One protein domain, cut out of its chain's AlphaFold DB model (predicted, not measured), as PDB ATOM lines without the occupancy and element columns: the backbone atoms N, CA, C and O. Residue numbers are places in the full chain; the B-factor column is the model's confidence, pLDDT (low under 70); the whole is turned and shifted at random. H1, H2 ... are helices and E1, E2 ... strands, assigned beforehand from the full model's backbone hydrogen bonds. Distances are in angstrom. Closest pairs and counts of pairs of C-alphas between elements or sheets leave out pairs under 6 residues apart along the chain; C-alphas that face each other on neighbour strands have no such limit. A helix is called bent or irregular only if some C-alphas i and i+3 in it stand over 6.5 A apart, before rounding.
ATOM      1  N   ILE A  46       7.183 -31.535   1.697       95.44
ATOM      2  CA  ILE A  46       6.001 -31.016   1.010       95.44
ATOM      3  C   ILE A  46       5.206 -32.219   0.515       95.44
ATOM      4  O   ILE A  46       5.729 -33.051  -0.227       95.44
ATOM      5  N   HIS A  47       3.947 -32.310   0.928       93.12
ATOM      6  CA  HIS A  47       3.038 -33.375   0.524       93.12
ATOM      7  C   HIS A  47       1.951 -32.821  -0.386       93.12
ATOM      8  O   HIS A  47       1.403 -31.754  -0.124       93.12
ATOM      9  N   GLN A  48       1.609 -33.557  -1.436       91.56
ATOM     10  CA  GLN A  48       0.432 -33.260  -2.246       91.56
ATOM     11  C   GLN A  48      -0.784 -33.944  -1.619       91.56
ATOM     12  O   GLN A  48      -0.719 -35.122  -1.266       91.56
ATOM     13  N   ILE A  49      -1.863 -33.187  -1.433       88.25
ATOM     14  CA  ILE A  49      -3.123 -33.665  -0.871       88.25
ATOM     15  C   ILE A  49      -4.230 -33.370  -1.873       88.25
ATOM     16  O   ILE A  49      -4.499 -32.212  -2.194       88.25
ATOM     17  N   ASP A  50      -4.899 -34.426  -2.319       86.50
ATOM     18  CA  ASP A  50      -6.055 -34.311  -3.196       86.50
ATOM     19  C   ASP A  50      -7.293 -34.000  -2.365       86.50
ATOM     20  O   ASP A  50      -7.726 -34.800  -1.529       86.50
ATOM     21  N   ILE A  51      -7.878 -32.827  -2.594       83.56
ATOM     22  CA  ILE A  51      -9.080 -32.409  -1.883       83.56
ATOM     23  C   ILE A  51     -10.242 -32.409  -2.862       83.56
ATOM     24  O   ILE A  51     -10.515 -31.424  -3.547       83.56
ATOM     25  N   SER A  52     -10.980 -33.517  -2.870       78.88
ATOM     26  CA  SER A  52     -12.139 -33.720  -3.749       78.88
ATOM     27  C   SER A  52     -13.169 -32.588  -3.677       78.88
ATOM     28  O   SER A  52     -13.820 -32.294  -4.672       78.88
ATOM     29  N   SER A  53     -13.299 -31.924  -2.520       76.69
ATOM     30  CA  SER A  53     -14.237 -30.808  -2.336       76.69
ATOM     31  C   SER A  53     -13.823 -29.495  -3.009       76.69
ATOM     32  O   SER A  53     -14.700 -28.695  -3.319       76.69
ATOM     33  N   TYR A  54     -12.527 -29.274  -3.245       75.38
ATOM     34  CA  TYR A  54     -12.018 -28.073  -3.918       75.38
ATOM     35  C   TYR A  54     -11.772 -28.301  -5.416       75.38
ATOM     36  O   TYR A  54     -11.612 -27.336  -6.150       75.38
ATOM     37  N   GLY A  55     -11.748 -29.557  -5.876       72.69
ATOM     38  CA  GLY A  55     -11.455 -29.897  -7.273       72.69
ATOM     39  C   GLY A  55      -9.987 -29.698  -7.674       72.69
ATOM     40  O   GLY A  55      -9.654 -29.867  -8.842       72.69
ATOM     41  N   GLU A  56      -9.113 -29.374  -6.718       78.25
ATOM     42  CA  GLU A  56      -7.700 -29.062  -6.931       78.25
ATOM     43  C   GLU A  56      -6.804 -29.813  -5.934       78.25
ATOM     44  O   GLU A  56      -7.220 -30.182  -4.828       78.25
ATOM     45  N   THR A  57      -5.550 -30.025  -6.332       83.94
ATOM     46  CA  THR A  57      -4.502 -30.597  -5.481       83.94
ATOM     47  C   THR A  57      -3.874 -29.496  -4.628       83.94
ATOM     48  O   THR A  57      -3.390 -28.501  -5.172       83.94
ATOM     49  N   MET A  58      -3.827 -29.666  -3.308       87.75
ATOM     50  CA  MET A  58      -3.191 -28.712  -2.395       87.75
ATOM     51  C   MET A  58      -1.819 -29.203  -1.939       87.75
ATOM     52  O   MET A  58      -1.588 -30.402  -1.782       87.75
ATOM     53  N   GLN A  59      -0.901 -28.269  -1.689       91.06
ATOM     54  CA  GLN A  59       0.418 -28.571  -1.135       91.06
ATOM     55  C   GLN A  59       0.422 -28.334   0.376       91.06
ATOM     56  O   GLN A  59       0.263 -27.209   0.845       91.06
ATOM     57  N   HIS A  60       0.636 -29.398   1.144       90.75
ATOM     58  CA  HIS A  60       0.845 -29.335   2.584       90.75
ATOM     59  C   HIS A  60       2.343 -29.249   2.866       90.75
ATOM     60  O   HIS A  60       3.071 -30.235   2.738       90.75
ATOM     61  N   VAL A  61       2.793 -28.060   3.258       94.75
ATOM     62  CA  VAL A  61       4.176 -27.803   3.668       94.75
ATOM     63  C   VAL A  61       4.317 -28.075   5.163       94.75
ATOM     64  O   VAL A  61       3.595 -27.491   5.969       94.75
ATOM     65  N   GLN A  62       5.243 -28.956   5.534       95.25
ATOM     66  CA  GLN A  62       5.542 -29.289   6.925       95.25
ATOM     67  C   GLN A  62       6.954 -28.842   7.291       95.25
ATOM     68  O   GLN A  62       7.871 -28.833   6.466       95.25
ATOM     69  N   ALA A  63       7.113 -28.432   8.544       96.50
ATOM     70  CA  ALA A  63       8.367 -27.947   9.088       96.50
ATOM     71  C   ALA A  63       8.493 -28.326  10.564       96.50
ATOM     72  O   ALA A  63       7.495 -28.563  11.251       96.50
ATOM     73  N   LEU A  64       9.731 -28.348  11.046       96.50
ATOM     74  CA  LEU A  64      10.071 -28.561  12.443       96.50
ATOM     75  C   LEU A  64      10.748 -27.309  12.995       96.50
ATOM     76  O   LEU A  64      11.654 -26.750  12.376       96.50
ATOM     77  N   SER A  65      10.334 -26.894  14.189       96.19
ATOM     78  CA  SER A  65      10.972 -25.809  14.923       96.19
ATOM     79  C   SER A  65      11.253 -26.205  16.366       96.19
ATOM     80  O   SER A  65      10.523 -26.993  16.965       96.19
ATOM     81  N   ILE A  66      12.335 -25.660  16.914       96.38
ATOM     82  CA  ILE A  66      12.759 -25.858  18.297       96.38
ATOM     83  C   ILE A  66      12.926 -24.482  18.937       96.38
ATOM     84  O   ILE A  66      13.577 -23.616  18.341       96.38
ATOM     85  N   PRO A  67      12.345 -24.241  20.124       96.12
ATOM     86  CA  PRO A  67      12.448 -22.950  20.784       96.12
ATOM     87  C   PRO A  67      13.896 -22.651  21.178       96.12
ATOM     88  O   PRO A  67      14.647 -23.548  21.553       96.12
ATOM     89  N   SER A  68      14.268 -21.374  21.145       94.94
ATOM     90  CA  SER A  68      15.623 -20.894  21.461       94.94
ATOM     91  C   SER A  68      16.132 -21.320  22.846       94.94
ATOM     92  O   SER A  68      17.333 -21.440  23.060       94.94
ATOM     93  N   GLN A  69      15.220 -21.568  23.787       95.69
ATOM     94  CA  GLN A  69      15.524 -21.985  25.151       95.69
ATOM     95  C   GLN A  69      15.897 -23.472  25.253       95.69
ATOM     96  O   GLN A  69      16.499 -23.879  26.247       95.69
ATOM     97  N   LEU A  70      15.529 -24.288  24.259       95.12
ATOM     98  CA  LEU A  70      15.809 -25.718  24.248       95.12
ATOM     99  C   LEU A  70      17.030 -26.002  23.374       95.12
ATOM    100  O   LEU A  70      16.959 -26.011  22.146       95.12
ATOM    101  N   HIS A  71      18.151 -26.291  24.027       91.50
ATOM    102  CA  HIS A  71      19.364 -26.710  23.340       91.50
ATOM    103  C   HIS A  71      19.266 -28.188  22.968       91.50
ATOM    104  O   HIS A  71      19.177 -29.056  23.836       91.50
ATOM    105  N   LEU A  72      19.312 -28.471  21.670       93.06
ATOM    106  CA  LEU A  72      19.434 -29.822  21.143       93.06
ATOM    107  C   LEU A  72      20.783 -29.988  20.463       93.06
ATOM    108  O   LEU A  72      21.282 -29.084  19.794       93.06
ATOM    109  N   HIS A  73      21.348 -31.180  20.605       95.38
ATOM    110  CA  HIS A  73      22.496 -31.568  19.809       95.38
ATOM    111  C   HIS A  73      22.107 -31.624  18.323       95.38
ATOM    112  O   HIS A  73      20.981 -32.009  17.995       95.38
ATOM    113  N   TYR A  74      23.034 -31.275  17.425       92.94
ATOM    114  CA  TYR A  74      22.745 -31.170  15.989       92.94
ATOM    115  C   TYR A  74      22.146 -32.472  15.429       92.94
ATOM    116  O   TYR A  74      21.105 -32.434  14.783       92.94
ATOM    117  N   TRP A  75      22.720 -33.623  15.803       96.25
ATOM    118  CA  TRP A  75      22.255 -34.943  15.369       96.25
ATOM    119  C   TRP A  75      20.832 -35.274  15.843       96.25
ATOM    120  O   TRP A  75      20.060 -35.903  15.125       96.25
ATOM    121  N   THR A  76      20.456 -34.835  17.049       96.62
ATOM    122  CA  THR A  76      19.104 -35.061  17.575       96.62
ATOM    123  C   THR A  76      18.076 -34.286  16.767       96.62
ATOM    124  O   THR A  76      17.004 -34.813  16.483       96.62
ATOM    125  N   PHE A  77      18.403 -33.054  16.373       96.38
ATOM    126  CA  PHE A  77      17.534 -32.283  15.493       96.38
ATOM    127  C   PHE A  77      17.365 -32.977  14.141       96.38
ATOM    128  O   PHE A  77      16.236 -33.129  13.689       96.38
ATOM    129  N   ASP A  78      18.455 -33.451  13.535       96.12
ATOM    130  CA  ASP A  78      18.397 -34.112  12.226       96.12
ATOM    131  C   ASP A  78      17.543 -35.392  12.295       96.12
ATOM    132  O   ASP A  78      16.709 -35.648  11.429       96.12
ATOM    133  N   TYR A  79      17.648 -36.155  13.389       97.44
ATOM    134  CA  TYR A  79      16.778 -37.308  13.629       97.44
ATOM    135  C   TYR A  79      15.294 -36.924  13.768       97.44
ATOM    136  O   TYR A  79      14.417 -37.619  13.247       97.44
ATOM    137  N   LEU A  80      14.982 -35.824  14.462       96.75
ATOM    138  CA  LEU A  80      13.610 -35.316  14.557       96.75
ATOM    139  C   LEU A  80      13.094 -34.832  13.199       96.75
ATOM    140  O   LEU A  80      11.928 -35.066  12.882       96.75
ATOM    141  N   LEU A  81      13.956 -34.209  12.395       96.62
ATOM    142  CA  LEU A  81      13.620 -33.741  11.057       96.62
ATOM    143  C   LEU A  81      13.244 -34.911  10.142       96.62
ATOM    144  O   LEU A  81      12.219 -34.842   9.467       96.62
ATOM    145  N   GLU A  82      13.991 -36.020  10.191       96.94
ATOM    146  CA  GLU A  82      13.638 -37.247   9.462       96.94
ATOM    147  C   GLU A  82      12.259 -37.785   9.869       96.94
ATOM    148  O   GLU A  82      11.473 -38.203   9.017       96.94
ATOM    149  N   ARG A  83      11.908 -37.727  11.159       95.44
ATOM    150  CA  ARG A  83      10.565 -38.129  11.615       95.44
ATOM    151  C   ARG A  83       9.479 -37.156  11.167       95.44
ATOM    152  O   ARG A  83       8.380 -37.600  10.838       95.44
ATOM    153  N   ALA A  84       9.785 -35.863  11.125       95.81
ATOM    154  CA  ALA A  84       8.868 -34.811  10.697       95.81
ATOM    155  C   ALA A  84       8.551 -34.842   9.189       95.81
ATOM    156  O   ALA A  84       7.682 -34.097   8.744       95.81
ATOM    157  N   LYS A  85       9.226 -35.687   8.395       96.12
ATOM    158  CA  LYS A  85       8.876 -35.942   6.984       96.12
ATOM    159  C   LYS A  85       7.629 -36.807   6.815       96.12
ATOM    160  O   LYS A  85       7.098 -36.916   5.712       96.12
ATOM    161  N   LYS A  86       7.191 -37.499   7.869       95.00
ATOM    162  CA  LYS A  86       5.968 -38.297   7.823       95.00
ATOM    163  C   LYS A  86       4.761 -37.361   7.882       95.00
ATOM    164  O   LYS A  86       4.627 -36.612   8.841       95.00
ATOM    165  N   ILE A  87       3.849 -37.497   6.919       91.50
ATOM    166  CA  ILE A  87       2.636 -36.679   6.860       91.50
ATOM    167  C   ILE A  87       1.812 -36.781   8.154       91.50
ATOM    168  O   ILE A  87       1.405 -37.865   8.584       91.50
ATOM    169  N   ASN A  88       1.550 -35.629   8.770       88.69
ATOM    170  CA  ASN A  88       0.638 -35.518   9.904       88.69
ATOM    171  C   ASN A  88      -0.821 -35.735   9.467       88.69
ATOM    172  O   ASN A  88      -1.293 -35.115   8.517       88.69
TER     173      ASN A  88
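This is residues 46 to 88 of the 106 residues of the protein "Hypothetical protein" of Rotaria sordida (UniProt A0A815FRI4). One long strand, E2, runs most of the length of a thin rod; E1 pairs with its earlier part, residues 57 to 61, as a hairpin, and after the turn beyond E2 the helix H1 folds back beside the later part of E2. Residues 51 to 56, of which 51 belongs to E1 and 56 to E2, stick out at one end of the rod, and residues 67 to 76, of which 67 belongs to E2 and 74 to 76 belong to H1, stick out at the other. The printed part has 43 residues, with two named strands and one named helix in the order E1, E2, H1; the sheet has the order E1 - E2 and is antiparallel, and the class is mixed, helices and strands. The whole is extended, with a radius of gyration of the C-alphas of 14.7 A and spans of 43 by 18 by 11 A.

E2, residues 56 to 67, is the longest strand by residues and measures 34.8 A from first to last C-alpha; it begins at C-alpha 56 at (-7.700, -29.062, -6.931) and ends at C-alpha 67 at (12.448, -22.950, 20.784). E1, residues 46 to 51, measures 15.4 A and begins at C-alpha 46 at (6.001, -31.016, 1.010). H1, residues 74 to 84, measures 15.3 A and ends at C-alpha 84 at (8.868, -34.811, 10.697). H1 is not bent.

E1 and E2 are antiparallel neighbours, a hairpin, with 140 degrees between their N-to-C directions. C-alphas 46 and 61 face each other at 4.6 A, and so do C-alphas 50 and 57, at 4.6 A. N 47 and O 60 are within hydrogen-bond range at 2.9 A, and N 58 and O 49 at 2.9 A. E2 and H1 have 5 pairs of C-alphas within 8 A, and their closest C-alphas are those of Leu 64 and Leu 81, 6.4 A apart. Residues 77 to 84 of H1 make 13 pairs of C-alphas within 10 A with E2. E1 and H1 are apart. In H1 every O i to N i+4 pair is within hydrogen-bond range.

The outline is a rod, and the two C-alphas farthest apart are those of Gly 55 and His 71, 43.6 A. The C-alphas of Ile 46 and Asn 88, the first and last printed residues, are 11.3 A apart. The link from E1 to E2, 4 residues, is tight, and the link from E2 to H1, 6 residues, is short. Residues 51 to 56 stand free, and so do residues 67 to 76, of which 74 to 76 belong to H1. The printed part has no cut. The mean pLDDT of the printed part is 91.6, and no printed residue is under 70.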